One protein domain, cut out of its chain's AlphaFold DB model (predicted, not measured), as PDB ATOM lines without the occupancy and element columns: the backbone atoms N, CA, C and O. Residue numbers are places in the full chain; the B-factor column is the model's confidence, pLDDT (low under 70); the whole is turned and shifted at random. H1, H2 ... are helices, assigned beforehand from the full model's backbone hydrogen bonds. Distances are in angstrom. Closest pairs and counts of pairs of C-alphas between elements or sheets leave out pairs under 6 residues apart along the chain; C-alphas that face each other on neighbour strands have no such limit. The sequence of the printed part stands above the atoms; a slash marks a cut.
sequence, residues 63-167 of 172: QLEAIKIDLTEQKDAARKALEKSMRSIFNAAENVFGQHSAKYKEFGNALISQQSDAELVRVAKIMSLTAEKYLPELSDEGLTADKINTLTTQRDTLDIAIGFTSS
ATOM      1  N   GLN A  63     -34.466 -27.584 -96.934       79.88
ATOM      2  CA  GLN A  63     -35.553 -27.301 -95.993       79.88
ATOM      3  C   GLN A  63     -35.162 -27.673 -94.558       79.88
ATOM      4  O   GLN A  63     -35.421 -26.907 -93.633       79.88
ATOM      5  N   LEU A  64     -34.501 -28.821 -94.364       82.12
ATOM      6  CA  LEU A  64     -33.951 -29.237 -93.073       82.12
ATOM      7  C   LEU A  64     -32.936 -28.207 -92.554       82.12
ATOM      8  O   LEU A  64     -32.917 -27.912 -91.360       82.12
ATOM      9  N   GLU A  65     -32.087 -27.670 -93.431       81.88
ATOM     10  CA  GLU A  65     -31.102 -26.654 -93.062       81.88
ATOM     11  C   GLU A  65     -31.759 -25.317 -92.717       81.88
ATOM     12  O   GLU A  65     -31.448 -24.744 -91.673       81.88
ATOM     13  N   ALA A  66     -32.735 -24.868 -93.510       84.19
ATOM     14  CA  ALA A  66     -33.529 -23.682 -93.196       84.19
ATOM     15  C   ALA A  66     -34.225 -23.804 -91.829       84.19
ATOM     16  O   ALA A  66     -34.196 -22.863 -91.040       84.19
ATOM     17  N   ILE A  67     -34.771 -24.981 -91.503       87.38
ATOM     18  CA  ILE A  67     -35.396 -25.247 -90.199       87.38
ATOM     19  C   ILE A  67     -34.378 -25.153 -89.057       87.38
ATOM     20  O   ILE A  67     -34.688 -24.606 -88.003       87.38
ATOM     21  N   LYS A  68     -33.142 -25.637 -89.235       85.56
ATOM     22  CA  LYS A  68     -32.099 -25.479 -88.203       85.56
ATOM     23  C   LYS A  68     -31.702 -24.022 -87.991       85.56
ATOM     24  O   LYS A  68     -31.448 -23.632 -86.849       85.56
ATOM     25  N   ILE A  69     -31.614 -23.250 -89.073       89.00
ATOM     26  CA  ILE A  69     -31.317 -21.816 -89.011       89.00
ATOM     27  C   ILE A  69     -32.424 -21.112 -88.224       89.00
ATOM     28  O   ILE A  69     -32.127 -20.477 -87.217       89.00
ATOM     29  N   ASP A  70     -33.687 -21.333 -88.590       90.12
ATOM     30  CA  ASP A  70     -34.855 -20.761 -87.910       90.12
ATOM     31  C   ASP A  70     -34.911 -21.139 -86.417       90.12
ATOM     32  O   ASP A  70     -35.040 -20.274 -85.551       90.12
ATOM     33  N   LEU A  71     -34.688 -22.412 -86.065       89.88
ATOM     34  CA  LEU A  71     -34.615 -22.843 -84.661       89.88
ATOM     35  C   LEU A  71     -33.491 -22.141 -83.880       89.88
ATOM     36  O   LEU A  71     -33.645 -21.849 -82.690       89.88
ATOM     37  N   THR A  72     -32.360 -21.871 -84.532       91.06
ATOM     38  CA  THR A  72     -31.242 -21.141 -83.921       91.06
ATOM     39  C   THR A  72     -31.610 -19.675 -83.704       91.06
ATOM     40  O   THR A  72     -31.412 -19.153 -82.607       91.06
ATOM     41  N   GLU A  73     -32.219 -19.033 -84.702       94.56
ATOM     42  CA  GLU A  73     -32.694 -17.651 -84.614       94.56
ATOM     43  C   GLU A  73     -33.743 -17.476 -83.508       94.56
ATOM     44  O   GLU A  73     -33.647 -16.543 -82.705       94.56
ATOM     45  N   GLN A  74     -34.698 -18.403 -83.399       93.88
ATOM     46  CA  GLN A  74     -35.713 -18.401 -82.344       93.88
ATOM     47  C   GLN A  74     -35.095 -18.532 -80.951       93.88
ATOM     48  O   GLN A  74     -35.461 -17.784 -80.039       93.88
ATOM     49  N   LYS A  75     -34.130 -19.444 -80.775       95.69
ATOM     50  CA  LYS A  75     -33.424 -19.614 -79.501       95.69
ATOM     51  C   LYS A  75     -32.668 -18.342 -79.113       95.69
ATOM     52  O   LYS A  75     -32.769 -17.884 -77.973       95.69
ATOM     53  N   ASP A  76     -31.949 -17.739 -80.054       96.44
ATOM     54  CA  ASP A  76     -31.180 -16.519 -79.808       96.44
ATOM     55  C   ASP A  76     -32.091 -15.318 -79.510       96.44
ATOM     56  O   ASP A  76     -31.779 -14.494 -78.644       96.44
ATOM     57  N   ALA A  77     -33.242 -15.223 -80.180       97.44
ATOM     58  CA  ALA A  77     -34.261 -14.218 -79.893       97.44
ATOM     59  C   ALA A  77     -34.857 -14.401 -78.487       97.44
ATOM     60  O   ALA A  77     -34.934 -13.432 -77.724       97.44
ATOM     61  N   ALA A  78     -35.208 -15.636 -78.111       97.81
ATOM     62  CA  ALA A  78     -35.710 -15.967 -76.778       97.81
ATOM     63  C   ALA A  78     -34.687 -15.619 -75.688       97.81
ATOM     64  O   ALA A  78     -35.032 -14.981 -74.688       97.81
ATOM     65  N   ARG A  79     -33.407 -15.945 -75.914       98.06
ATOM     66  CA  ARG A  79     -32.316 -15.596 -75.000       98.06
ATOM     67  C   ARG A  79     -32.197 -14.085 -74.811       98.06
ATOM     68  O   ARG A  79     -32.175 -13.609 -73.677       98.06
ATOM     69  N   LYS A  80     -32.157 -13.315 -75.903       98.06
ATOM     70  CA  LYS A  80     -32.057 -11.843 -75.850       98.06
ATOM     71  C   LYS A  80     -33.241 -11.214 -75.113       98.06
ATOM     72  O   LYS A  80     -33.048 -10.279 -74.334       98.06
ATOM     73  N   ALA A  81     -34.454 -11.717 -75.349       98.12
ATOM     74  CA  ALA A  81     -35.657 -11.244 -74.672       98.12
ATOM     75  C   ALA A  81     -35.584 -11.488 -73.156       98.12
ATOM     76  O   ALA A  81     -35.839 -10.565 -72.379       98.12
ATOM     77  N   LEU A  82     -35.163 -12.690 -72.748       98.44
ATOM     78  CA  LEU A  82     -34.988 -13.045 -71.343       98.44
ATOM     79  C   LEU A  82     -33.910 -12.186 -70.668       98.44
ATOM     80  O   LEU A  82     -34.169 -11.585 -69.625       98.44
ATOM     81  N   GLU A  83     -32.726 -12.058 -71.277       98.19
ATOM     82  CA  GLU A  83     -31.637 -11.236 -70.731       98.19
ATOM     83  C   GLU A  83     -32.066  -9.779 -70.520       98.19
ATOM     84  O   GLU A  83     -31.714  -9.170 -69.509       98.19
ATOM     85  N   LYS A  84     -32.849  -9.212 -71.447       98.00
ATOM     86  CA  LYS A  84     -33.359  -7.840 -71.328       98.00
ATOM     87  C   LYS A  84     -34.224  -7.667 -70.078       98.00
ATOM     88  O   LYS A  84     -34.010  -6.718 -69.321       98.00
ATOM     89  N   SER A  85     -35.169  -8.577 -69.846       98.06
ATOM     90  CA  SER A  85     -36.029  -8.546 -68.657       98.06
ATOM     91  C   SER A  85     -35.219  -8.753 -67.378       98.06
ATOM     92  O   SER A  85     -35.390  -8.005 -66.417       98.06
ATOM     93  N   MET A  86     -34.273  -9.696 -67.389       98.44
ATOM     94  CA  MET A  86     -33.400  -9.963 -66.244       98.44
ATOM     95  C   MET A  86     -32.554  -8.746 -65.860       98.44
ATOM     96  O   MET A  86     -32.482  -8.405 -64.682       98.44
ATOM     97  N   ARG A  87     -31.954  -8.044 -66.834       97.56
ATOM     98  CA  ARG A  87     -31.189  -6.808 -66.576       97.56
ATOM     99  C   ARG A  87     -32.061  -5.724 -65.955       97.56
ATOM    100  O   ARG A  87     -31.627  -5.064 -65.021       97.56
ATOM    101  N   SER A  88     -33.296  -5.565 -66.433       97.25
ATOM    102  CA  SER A  88     -34.228  -4.593 -65.852       97.25
ATOM    103  C   SER A  88     -34.530  -4.890 -64.381       97.25
ATOM    104  O   SER A  88     -34.619  -3.956 -63.591       97.25
ATOM    105  N   ILE A  89     -34.684  -6.165 -64.014       97.75
ATOM    106  CA  ILE A  89     -34.961  -6.572 -62.629       97.75
ATOM    107  C   ILE A  89     -33.715  -6.417 -61.756       97.75
ATOM    108  O   ILE A  89     -33.827  -5.912 -60.643       97.75
ATOM    109  N   PHE A  90     -32.528  -6.782 -62.255       97.88
ATOM    110  CA  PHE A  90     -31.278  -6.520 -61.537       97.88
ATOM    111  C   PHE A  90     -31.081  -5.028 -61.270       97.88
ATOM    112  O   PHE A  90     -30.747  -4.677 -60.147       97.88
ATOM    113  N   ASN A  91     -31.347  -4.156 -62.244       97.06
ATOM    114  CA  ASN A  91     -31.236  -2.709 -62.045       97.06
ATOM    115  C   ASN A  91     -32.207  -2.207 -60.963       97.06
ATOM    116  O   ASN A  91     -31.795  -1.462 -60.082       97.06
ATOM    117  N   ALA A  92     -33.465  -2.660 -60.978       97.31
ATOM    118  CA  ALA A  92     -34.433  -2.315 -59.933       97.31
ATOM    119  C   ALA A  92     -33.971  -2.798 -58.543       97.31
ATOM    120  O   ALA A  92     -33.993  -2.047 -57.570       97.31
ATOM    121  N   ALA A  93     -33.487  -4.039 -58.449       97.69
ATOM    122  CA  ALA A  93     -32.964  -4.590 -57.201       97.69
ATOM    123  C   ALA A  93     -31.700  -3.860 -56.717       97.69
ATOM    124  O   ALA A  93     -31.510  -3.691 -55.513       97.69
ATOM    125  N   GLU A  94     -30.830  -3.431 -57.632       97.31
ATOM    126  CA  GLU A  94     -29.633  -2.649 -57.317       97.31
ATOM    127  C   GLU A  94     -29.999  -1.263 -56.787       97.31
ATOM    128  O   GLU A  94     -29.430  -0.845 -55.781       97.31
ATOM    129  N   ASN A  95     -30.979  -0.595 -57.398       97.38
ATOM    130  CA  ASN A  95     -31.452   0.720 -56.969       97.38
ATOM    131  C   ASN A  95     -32.041   0.692 -55.551       97.38
ATOM    132  O   ASN A  95     -31.733   1.567 -54.745       97.38
ATOM    133  N   VAL A  96     -32.850  -0.323 -55.225       97.75
ATOM    134  CA  VAL A  96     -33.543  -0.395 -53.924       97.75
ATOM    135  C   VAL A  96     -32.656  -0.970 -52.824       97.75
ATOM    136  O   VAL A  96     -32.665  -0.479 -51.695       97.75
ATOM    137  N   PHE A  97     -31.887  -2.022 -53.116       97.50
ATOM    138  CA  PHE A  97     -31.147  -2.755 -52.084       97.50
ATOM    139  C   PHE A  97     -29.642  -2.483 -52.085       97.50
ATOM    140  O   PHE A  97     -28.975  -2.751 -51.085       97.50
ATOM    141  N   GLY A  98     -29.084  -1.992 -53.191       96.69
ATOM    142  CA  GLY A  98     -27.645  -1.895 -53.409       96.69
ATOM    143  C   GLY A  98     -27.005  -3.240 -53.772       96.69
ATOM    144  O   GLY A  98     -27.308  -4.286 -53.191       96.69
ATOM    145  N   GLN A  99     -26.048  -3.203 -54.702       94.38
ATOM    146  CA  GLN A  99     -25.398  -4.379 -55.304       94.38
ATOM    147  C   GLN A  99     -24.710  -5.325 -54.295       94.38
ATOM    148  O   GLN A  99     -24.584  -6.529 -54.524       94.38
ATOM    149  N   HIS A 100     -24.241  -4.806 -53.158       94.69
ATOM    150  CA  HIS A 100     -23.529  -5.606 -52.154       94.69
ATOM    151  C   HIS A 100     -24.437  -6.218 -51.080       94.69
ATOM    152  O   HIS A 100     -23.957  -7.013 -50.264       94.69
ATOM    153  N   SER A 101     -25.730  -5.886 -51.082       97.00
ATOM    154  CA  SER A 101     -26.684  -6.374 -50.088       97.00
ATOM    155  C   SER A 101     -26.973  -7.870 -50.228       97.00
ATOM    156  O   SER A 101     -26.844  -8.471 -51.297       97.00
ATOM    157  N   ALA A 102     -27.405  -8.488 -49.125       96.56
ATOM    158  CA  ALA A 102     -27.881  -9.869 -49.145       96.56
ATOM    159  C   ALA A 102     -29.130 -10.019 -50.031       96.56
ATOM    160  O   ALA A 102     -29.197 -10.962 -50.814       96.56
ATOM    161  N   LYS A 103     -30.058  -9.050 -49.969       97.25
ATOM    162  CA  LYS A 103     -31.286  -9.042 -50.776       97.25
ATOM    163  C   LYS A 103     -30.982  -9.052 -52.275       97.25
ATOM    164  O   LYS A 103     -31.551  -9.863 -52.993       97.25
ATOM    165  N   TYR A 104     -30.035  -8.229 -52.739       97.81
ATOM    166  CA  TYR A 104     -29.615  -8.225 -54.144       97.81
ATOM    167  C   TYR A 104     -29.018  -9.572 -54.578       97.81
ATOM    168  O   TYR A 104     -29.346 -10.096 -55.639       97.81
ATOM    169  N   LYS A 105     -28.180 -10.188 -53.736       96.50
ATOM    170  CA  LYS A 105     -27.545 -11.479 -54.049       96.50
ATOM    171  C   LYS A 105     -28.541 -12.639 -54.178       96.50
ATOM    172  O   LYS A 105     -28.236 -13.608 -54.871       96.50
ATOM    173  N   GLU A 106     -29.728 -12.548 -53.572       97.62
ATOM    174  CA  GLU A 106     -30.795 -13.550 -53.740       97.62
ATOM    175  C   GLU A 106     -31.349 -13.611 -55.175       97.62
ATOM    176  O   GLU A 106     -31.942 -14.621 -55.552       97.62
ATOM    177  N   PHE A 107     -31.151 -12.576 -56.002       97.31
ATOM    178  CA  PHE A 107     -31.574 -12.581 -57.411       97.31
ATOM    179  C   PHE A 107     -30.685 -13.468 -58.298       97.31
ATOM    180  O   PHE A 107     -31.031 -13.749 -59.447       97.31
ATOM    181  N   GLY A 108     -29.560 -13.953 -57.764       95.75
ATOM    182  CA  GLY A 108     -28.611 -14.811 -58.463       95.75
ATOM    183  C   GLY A 108     -27.438 -14.042 -59.069       95.75
ATOM    184  O   GLY A 108     -27.149 -12.901 -58.714       95.75
ATOM    185  N   ASN A 109     -26.704 -14.698 -59.969       94.81
ATOM    186  CA  ASN A 109     -25.501 -14.125 -60.569       94.81
ATOM    187  C   ASN A 109     -25.861 -13.158 -61.713       94.81
ATOM    188  O   ASN A 109     -26.368 -13.591 -62.748       94.81
ATOM    189  N   ALA A 110     -25.535 -11.873 -61.533       93.19
ATOM    190  CA  ALA A 110     -25.817 -10.786 -62.473       93.19
ATOM    191  C   ALA A 110     -24.983 -10.815 -63.770       93.19
ATOM    192  O   ALA A 110     -25.331 -10.135 -64.736       93.19
ATOM    193  N   LEU A 111     -23.924 -11.633 -63.855       94.12
ATOM    194  CA  LEU A 111     -23.117 -11.824 -65.072       94.12
ATOM    195  C   LEU A 111     -23.821 -12.726 -66.105       94.12
ATOM    196  O   LEU A 111     -23.240 -13.670 -66.638       94.12
ATOM    197  N   ILE A 112     -25.090 -12.439 -66.395       95.00
ATOM    198  CA  ILE A 112     -25.975 -13.287 -67.206       95.00
ATOM    199  C   ILE A 112     -25.493 -13.474 -68.651       95.00
ATOM    200  O   ILE A 112     -25.685 -14.537 -69.233       95.00
ATOM    201  N   SER A 113     -24.787 -12.490 -69.214       92.69
ATOM    202  CA  SER A 113     -24.239 -12.570 -70.577       92.69
ATOM    203  C   SER A 113     -23.104 -13.591 -70.712       92.69
ATOM    204  O   SER A 113     -22.759 -13.975 -71.823       92.69
ATOM    205  N   GLN A 114     -22.493 -14.002 -69.595       94.31
ATOM    206  CA  GLN A 114     -21.409 -14.991 -69.562       94.31
ATOM    207  C   GLN A 114     -21.918 -16.404 -69.249       94.31
ATOM    208  O   GLN A 114     -21.146 -17.357 -69.281       94.31
ATOM    209  N   GLN A 115     -23.205 -16.543 -68.927       95.12
ATOM    210  CA  GLN A 115     -23.813 -17.815 -68.552       95.12
ATOM    211  C   GLN A 115     -24.239 -18.604 -69.788       95.12
ATOM    212  O   GLN A 115     -24.732 -18.042 -70.771       95.12
ATOM    213  N   SER A 116     -24.111 -19.927 -69.723       95.50
ATOM    214  CA  SER A 116     -24.706 -20.821 -70.718       95.50
ATOM    215  C   SER A 116     -26.236 -20.709 -70.731       95.50
ATOM    216  O   SER A 116     -26.845 -20.226 -69.778       95.50
ATOM    217  N   ASP A 117     -26.877 -21.164 -71.813       94.69
ATOM    218  CA  ASP A 117     -28.342 -21.123 -71.951       94.69
ATOM    219  C   ASP A 117     -29.047 -21.809 -70.757       94.69
ATOM    220  O   ASP A 117     -29.991 -21.269 -70.180       94.69
ATOM    221  N   ALA A 118     -28.535 -22.966 -70.319       93.81
ATOM    222  CA  ALA A 118     -29.088 -23.719 -69.191       93.81
ATOM    223  C   ALA A 118     -28.905 -23.002 -67.840       93.81
ATOM    224  O   ALA A 118     -29.794 -23.021 -66.985       93.81
ATOM    225  N   GLU A 119     -27.756 -22.358 -67.633       96.38
ATOM    226  CA  GLU A 119     -27.514 -21.558 -66.431       96.38
ATOM    227  C   GLU A 119     -28.429 -20.334 -66.393       96.38
ATOM    228  O   GLU A 119     -29.008 -20.051 -65.345       96.38
ATOM    229  N   LEU A 120     -28.630 -19.670 -67.534       97.50
ATOM    230  CA  LEU A 120     -29.512 -18.514 -67.645       97.50
ATOM    231  C   LEU A 120     -30.959 -18.870 -67.270       97.50
ATOM    232  O   LEU A 120     -31.576 -18.168 -66.469       97.50
ATOM    233  N   VAL A 121     -31.479 -19.999 -67.771       97.69
ATOM    234  CA  VAL A 121     -32.810 -20.527 -67.406       97.69
ATOM    235  C   VAL A 121     -32.917 -20.761 -65.895       97.69
ATOM    236  O   VAL A 121     -33.907 -20.377 -65.260       97.69
ATOM    237  N   ARG A 122     -31.878 -21.344 -65.284       97.00
ATOM    238  CA  ARG A 122     -31.831 -21.573 -63.834       97.00
ATOM    239  C   ARG A 122     -31.816 -20.260 -63.047       97.00
ATOM    240  O   ARG A 122     -32.544 -20.148 -62.061       97.00
ATOM    241  N   VAL A 123     -31.012 -19.280 -63.456       97.81
ATOM    242  CA  VAL A 123     -30.941 -17.975 -62.784       97.81
ATOM    243  C   VAL A 123     -32.257 -17.215 -62.939       97.81
ATOM    244  O   VAL A 123     -32.748 -16.680 -61.953       97.81
ATOM    245  N   ALA A 124     -32.906 -17.251 -64.105       98.12
ATOM    246  CA  ALA A 124     -34.231 -16.660 -64.303       98.12
ATOM    247  C   ALA A 124     -35.308 -17.282 -63.390       98.12
ATOM    248  O   ALA A 124     -36.201 -16.586 -62.899       98.12
ATOM    249  N   LYS A 125     -35.218 -18.589 -63.106       98.00
ATOM    250  CA  LYS A 125     -36.088 -19.251 -62.121       98.00
ATOM    251  C   LYS A 125     -35.847 -18.750 -60.694       98.00
ATOM    252  O   LYS A 125     -36.802 -18.528 -59.965       98.00
ATOM    253  N   ILE A 126     -34.589 -18.570 -60.294       97.94
ATOM    254  CA  ILE A 126     -34.257 -17.996 -58.979       97.94
ATOM    255  C   ILE A 126     -34.773 -16.553 -58.905       97.94
ATOM    256  O   ILE A 126     -35.481 -16.197 -57.970       97.94
ATOM    257  N   MET A 127     -34.491 -15.758 -59.936       98.31
ATOM    258  CA  MET A 127     -34.906 -14.364 -60.039       98.31
ATOM    259  C   MET A 127     -36.421 -14.185 -59.945       98.31
ATOM    260  O   MET A 127     -36.849 -13.270 -59.258       98.31
ATOM    261  N   SER A 128     -37.230 -15.023 -60.602       98.12
ATOM    262  CA  SER A 128     -38.702 -14.931 -60.523       98.12
ATOM    263  C   SER A 128     -39.206 -15.128 -59.093       98.12
ATOM    264  O   SER A 128     -39.945 -14.284 -58.597       98.12
ATOM    265  N   LEU A 129     -38.725 -16.159 -58.394       98.25
ATOM    266  CA  LEU A 129     -39.087 -16.415 -56.993       98.25
ATOM    267  C   LEU A 129     -38.663 -15.264 -56.066       98.25
ATOM    268  O   LEU A 129     -39.420 -14.836 -55.194       98.25
ATOM    269  N   THR A 130     -37.453 -14.740 -56.262       98.19
ATOM    270  CA  THR A 130     -36.935 -13.621 -55.468       98.19
ATOM    271  C   THR A 130     -37.671 -12.311 -55.780       98.19
ATOM    272  O   THR A 130     -37.965 -11.534 -54.873       98.19
ATOM    273  N   ALA A 131     -38.021 -12.075 -57.046       97.88
ATOM    274  CA  ALA A 131     -38.802 -10.923 -57.485       97.88
ATOM    275  C   ALA A 131     -40.223 -10.942 -56.902       97.88
ATOM    276  O   ALA A 131     -40.709  -9.895 -56.491       97.88
ATOM    277  N   GLU A 132     -40.863 -12.112 -56.803       98.06
ATOM    278  CA  GLU A 132     -42.159 -12.262 -56.122       98.06
ATOM    279  C   GLU A 132     -42.045 -11.954 -54.628       98.06
ATOM    280  O   GLU A 132     -42.843 -11.185 -54.092       98.06
ATOM    281  N   LYS A 133     -41.017 -12.499 -53.965       98.06
ATOM    282  CA  LYS A 133     -40.751 -12.263 -52.538       98.06
ATOM    283  C   LYS A 133     -40.598 -10.774 -52.212       98.06
ATOM    284  O   LYS A 133     -41.103 -10.326 -51.185       98.06
ATOM    285  N   TYR A 134     -39.900 -10.023 -53.064       97.94
ATOM    286  CA  TYR A 134     -39.600  -8.602 -52.857       97.94
ATOM    287  C   TYR A 134     -40.479  -7.653 -53.685       97.94
ATOM    288  O   TYR A 134     -40.178  -6.463 -53.774       97.94
ATOM    289  N   LEU A 135     -41.583  -8.144 -54.259       97.38
ATOM    290  CA  LEU A 135     -42.469  -7.345 -55.108       97.38
ATOM    291  C   LEU A 135     -42.957  -6.044 -54.437       97.38
ATOM    292  O   LEU A 135     -42.912  -5.016 -55.109       97.38
ATOM    293  N   PRO A 136     -43.356  -6.024 -53.145       97.19
ATOM    294  CA  PRO A 136     -43.784  -4.784 -52.491       97.19
ATOM    295  C   PRO A 136     -42.675  -3.734 -52.349       97.19
ATOM    296  O   PRO A 136     -42.968  -2.550 -52.305       97.19
ATOM    297  N   GLU A 137     -41.411  -4.154 -52.250       97.44
ATOM    298  CA  GLU A 137     -40.268  -3.235 -52.115       97.44
ATOM    299  C   GLU A 137     -39.787  -2.721 -53.482       97.44
ATOM    300  O   GLU A 137     -39.179  -1.661 -53.571       97.44
ATOM    301  N   LEU A 138     -40.054  -3.473 -54.554       96.50
ATOM    302  CA  LEU A 138     -39.612  -3.168 -55.919       96.50
ATOM    303  C   LEU A 138     -40.710  -2.546 -56.793       96.50
ATOM    304  O   LEU A 138     -40.451  -2.207 -57.952       96.50
ATOM    305  N   SER A 139     -41.930  -2.392 -56.273       95.56
ATOM    306  CA  SER A 139     -43.047  -1.801 -57.016       95.56
ATOM    307  C   SER A 139     -42.785  -0.353 -57.417       95.56
ATOM    308  O   SER A 139     -43.201   0.057 -58.501       95.56
ATOM    309  N   ASP A 140     -42.047   0.391 -56.592       94.38
ATOM    310  CA  ASP A 140     -41.708   1.796 -56.842       94.38
ATOM    311  C   ASP A 140     -40.691   1.949 -57.988       94.38
ATOM    312  O   ASP A 140     -40.735   2.925 -58.733       94.38
ATOM    313  N   GLU A 141     -39.866   0.924 -58.234       96.00
ATOM    314  CA  GLU A 141     -39.022   0.798 -59.437       96.00
ATOM    315  C   GLU A 141     -39.801   0.238 -60.648       96.00
ATOM    316  O   GLU A 141     -39.244  -0.105 -61.697       96.00
ATOM    317  N   GLY A 142     -41.120   0.106 -60.512       93.38
ATOM    318  CA  GLY A 142     -42.018  -0.362 -61.552       93.38
ATOM    319  C   GLY A 142     -42.000  -1.873 -61.764       93.38
ATOM    320  O   GLY A 142     -42.419  -2.318 -62.839       93.38
ATOM    321  N   LEU A 143     -41.512  -2.683 -60.814       96.88
ATOM    322  CA  LEU A 143     -41.717  -4.132 -60.864       96.88
ATOM    323  C   LEU A 143     -43.198  -4.450 -60.617       96.88
ATOM    324  O   LEU A 143     -43.811  -3.953 -59.678       96.88
ATOM    325  N   THR A 144     -43.781  -5.302 -61.456       97.69
ATOM    326  CA  THR A 144     -45.176  -5.740 -61.334       97.69
ATOM    327  C   THR A 144     -45.266  -7.254 -61.481       97.69
ATOM    328  O   THR A 144     -44.370  -7.882 -62.056       97.69
ATOM    329  N   ALA A 145     -46.375  -7.844 -61.024       97.56
ATOM    330  CA  ALA A 145     -46.658  -9.263 -61.246       97.56
ATOM    331  C   ALA A 145     -46.621  -9.631 -62.746       97.56
ATOM    332  O   ALA A 145     -46.068 -10.663 -63.114       97.56
ATOM    333  N   ASP A 146     -47.094  -8.749 -63.632       97.88
ATOM    334  CA  ASP A 146     -47.055  -8.969 -65.085       97.88
ATOM    335  C   ASP A 146     -45.629  -9.043 -65.644       97.88
ATOM    336  O   ASP A 146     -45.345  -9.851 -66.533       97.88
ATOM    337  N   LYS A 147     -44.697  -8.243 -65.111       97.81
ATOM    338  CA  LYS A 147     -43.279  -8.317 -65.498       97.81
ATOM    339  C   LYS A 147     -42.635  -9.626 -65.034       97.81
ATOM    340  O   LYS A 147     -41.829 -10.194 -65.769       97.81
ATOM    341  N   ILE A 148     -43.023 -10.137 -63.865       98.19
ATOM    342  CA  ILE A 148     -42.575 -11.446 -63.361       98.19
ATOM    343  C   ILE A 148     -43.158 -12.586 -64.213       98.19
ATOM    344  O   ILE A 148     -42.434 -13.506 -64.601       98.19
ATOM    345  N   ASN A 149     -44.437 -12.506 -64.583       98.31
ATOM    346  CA  ASN A 149     -45.077 -13.466 -65.489       98.31
ATOM    347  C   ASN A 149     -44.421 -13.462 -66.876       98.31
ATOM    348  O   ASN A 149     -44.174 -14.519 -67.462       98.31
ATOM    349  N   THR A 150     -44.071 -12.277 -67.380       98.38
ATOM    350  CA  THR A 150     -43.319 -12.116 -68.630       98.38
ATOM    351  C   THR A 150     -41.947 -12.785 -68.537       98.38
ATOM    352  O   THR A 150     -41.591 -13.555 -69.426       98.38
ATOM    353  N   LEU A 151     -41.199 -12.558 -67.448       98.31
ATOM    354  CA  LEU A 151     -39.908 -13.211 -67.203       98.31
ATOM    355  C   LEU A 151     -40.044 -14.744 -67.201       98.31
ATOM    356  O   LEU A 151     -39.256 -15.441 -67.838       98.31
ATOM    357  N   THR A 152     -41.057 -15.263 -66.510       98.44
ATOM    358  CA  THR A 152     -41.342 -16.703 -66.413       98.44
ATOM    359  C   THR A 152     -41.661 -17.299 -67.785       98.44
ATOM    360  O   THR A 152     -41.081 -18.311 -68.167       98.44
ATOM    361  N   THR A 153     -42.493 -16.616 -68.574       98.50
ATOM    362  CA  THR A 153     -42.844 -17.035 -69.939       98.50
ATOM    363  C   THR A 153     -41.618 -17.041 -70.859       98.50
ATOM    364  O   THR A 153     -41.414 -17.982 -71.627       98.50
ATOM    365  N   GLN A 154     -40.759 -16.021 -70.766       98.50
ATOM    366  CA  GLN A 154     -39.518 -15.930 -71.546       98.50
ATOM    367  C   GLN A 154     -38.513 -17.022 -71.168       98.50
ATOM    368  O   GLN A 154     -37.865 -17.588 -72.048       98.50
ATOM    369  N   ARG A 155     -38.406 -17.353 -69.875       98.19
ATOM    370  CA  ARG A 155     -37.606 -18.485 -69.393       98.19
ATOM    371  C   ARG A 155     -38.085 -19.791 -70.023       98.19
ATOM    372  O   ARG A 155     -37.262 -20.525 -70.559       98.19
ATOM    373  N   ASP A 156     -39.386 -20.058 -69.976       97.69
ATOM    374  CA  ASP A 156     -39.957 -21.309 -70.489       97.69
ATOM    375  C   ASP A 156     -39.831 -21.396 -72.017       97.69
ATOM    376  O   ASP A 156     -39.513 -22.450 -72.563       97.69
ATOM    377  N   THR A 157     -39.967 -20.262 -72.709       97.50
ATOM    378  CA  THR A 157     -39.712 -20.160 -74.154       97.50
ATOM    379  C   THR A 157     -38.271 -20.538 -74.496       97.50
ATOM    380  O   THR A 157     -38.038 -21.310 -75.427       97.50
ATOM    381  N   LEU A 158     -37.296 -20.023 -73.739       97.19
ATOM    382  CA  LEU A 158     -35.892 -20.368 -73.941       97.19
ATOM    383  C   LEU A 158     -35.624 -21.850 -73.628       97.19
ATOM    384  O   LEU A 158     -34.946 -22.507 -74.413       97.19
ATOM    385  N   ASP A 159     -36.172 -22.390 -72.536       96.00
ATOM    386  CA  ASP A 159     -36.012 -23.805 -72.162       96.00
ATOM    387  C   ASP A 159     -36.510 -24.751 -73.270       96.00
ATOM    388  O   ASP A 159     -35.799 -25.665 -73.700       96.00
ATOM    389  N   ILE A 160     -37.684 -24.453 -73.832       93.06
ATOM    390  CA  ILE A 160     -38.252 -25.181 -74.973       93.06
ATOM    391  C   ILE A 160     -37.343 -25.072 -76.212       93.06
ATOM    392  O   ILE A 160     -37.054 -26.084 -76.858       93.06
ATOM    393  N   ALA A 161     -36.846 -23.874 -76.535       92.25
ATOM    394  CA  ALA A 161     -35.976 -23.654 -77.693       92.25
ATOM    395  C   ALA A 161     -34.616 -24.375 -77.567       92.25
ATOM    396  O   ALA A 161     -34.106 -24.942 -78.543       92.25
ATOM    397  N   ILE A 162     -34.038 -24.431 -76.360       90.31
ATOM    398  CA  ILE A 162     -32.856 -25.258 -76.063       90.31
ATOM    399  C   ILE A 162     -33.180 -26.738 -76.307       90.31
ATOM    400  O   ILE A 162     -32.384 -27.466 -76.905       90.31
ATOM    401  N   GLY A 163     -34.367 -27.182 -75.883       85.31
ATOM    402  CA  GLY A 163     -34.863 -28.534 -76.126       85.31
ATOM    403  C   GLY A 163     -34.872 -28.897 -77.612       85.31
ATOM    404  O   GLY A 163     -34.308 -29.927 -77.989       85.31
ATOM    405  N   PHE A 164     -35.437 -28.040 -78.467       79.69
ATOM    406  CA  PHE A 164     -35.507 -28.283 -79.912       79.69
ATOM    407  C   PHE A 164     -34.141 -28.265 -80.601       79.69
ATOM    408  O   PHE A 164     -33.857 -29.155 -81.399       79.69
ATOM    409  N   THR A 165     -33.263 -27.324 -80.252       66.94
ATOM    410  CA  THR A 165     -31.909 -27.241 -80.835       66.94
ATOM    411  C   THR A 165     -30.996 -28.398 -80.403       66.94
ATOM    412  O   THR A 165     -30.138 -28.840 -81.168       66.94
ATOM    413  N   SER A 166     -31.206 -28.956 -79.207       62.53
ATOM    414  CA  SER A 166     -30.534 -30.177 -78.727       62.53
ATOM    415  C   SER A 166     -31.067 -31.458 -79.398       62.53
ATOM    416  O   SER A 166     -30.372 -32.479 -79.511       62.53
ATOM    417  N   SER A 167     -32.311 -31.408 -79.878       56.25
ATOM    418  CA  SER A 167     -33.019 -32.509 -80.524       56.25
ATOM    419  C   SER A 167     -32.494 -32.732 -81.951       56.25
ATOM    420  O   SER A 167     -33.000 -32.181 -82.923       56.25
TER     421      SER A 167
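Overview. This is residues 63 to 167 of the 172 residues of an uncharacterized protein of Chryseobacterium sp. 8AT (UniProt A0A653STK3). One long helix, H1, makes the longest axis, and H3 and H5, side by side and running opposite ways, pack on it to make a three-helix bundle. Two very short helices, H2 and H4, pack on the last turns of H1. The printed part has 105 residues with five named helices in the order H1 H2 H3 H4 H5 and no named strand; its class is all helix. It is compact, with a radius of gyration of the C-alphas of 14.9 A and spans of 50 by 25 by 16 A.

Along the chain. Find C-alpha 63 at (-35.553, -27.301, -95.993); from there H1, residues 63 to 97, runs 50.5 A to C-alpha 97 at (-31.147, -2.755, -52.084). H5, residues 145 to 166, covers 31.7 A and ends at (-30.534, -30.177, -78.727). H3, residues 117 to 133, covers 24.7 A. Look for H2 at residues 102 to 105 and H4 at residues 135 to 138.

Arrangement. Start at the hub, H1, which touches the other four helices. It touches H5, closest at the C-alphas of Lys 75 and Ala 161, 5.1 A, opposite ways at a shallow tilt of 33 degrees, only just short of steep. With residues 79 to 89 alone it touches H3, closest at the C-alphas of Met 86 and Ala 124, 7.0 A, the same way at 36 degrees, only just a steep tilt. H3 and H5 touch at the C-alphas of Val 121 and Arg 155, their closest, 5.6 A, opposite ways at a shallow tilt of 17 degrees. Residues 90 to 97 of H1 touch H2, closest at the C-alphas of Ala 93 and Tyr 104, 5.8 A; residues 92 to 96 touch H4, closest at those of Ala 92 and Leu 138, 6.6 A. H2 and H4 are apart. In H1, H3 and H5 every O i to N i+4 pair is within hydrogen-bond range; H2 and H4 are too short for one.

Size, cuts and confidence. The C-alphas of Gln 63 and Ser 101, the two farthest apart, are 51.2 A from each other. The printed part has no cut; the link from H2 to H3, 11 residues, is long. Mean pLDDT of the printed part is 94.5, with residues 165 to 167 under 70.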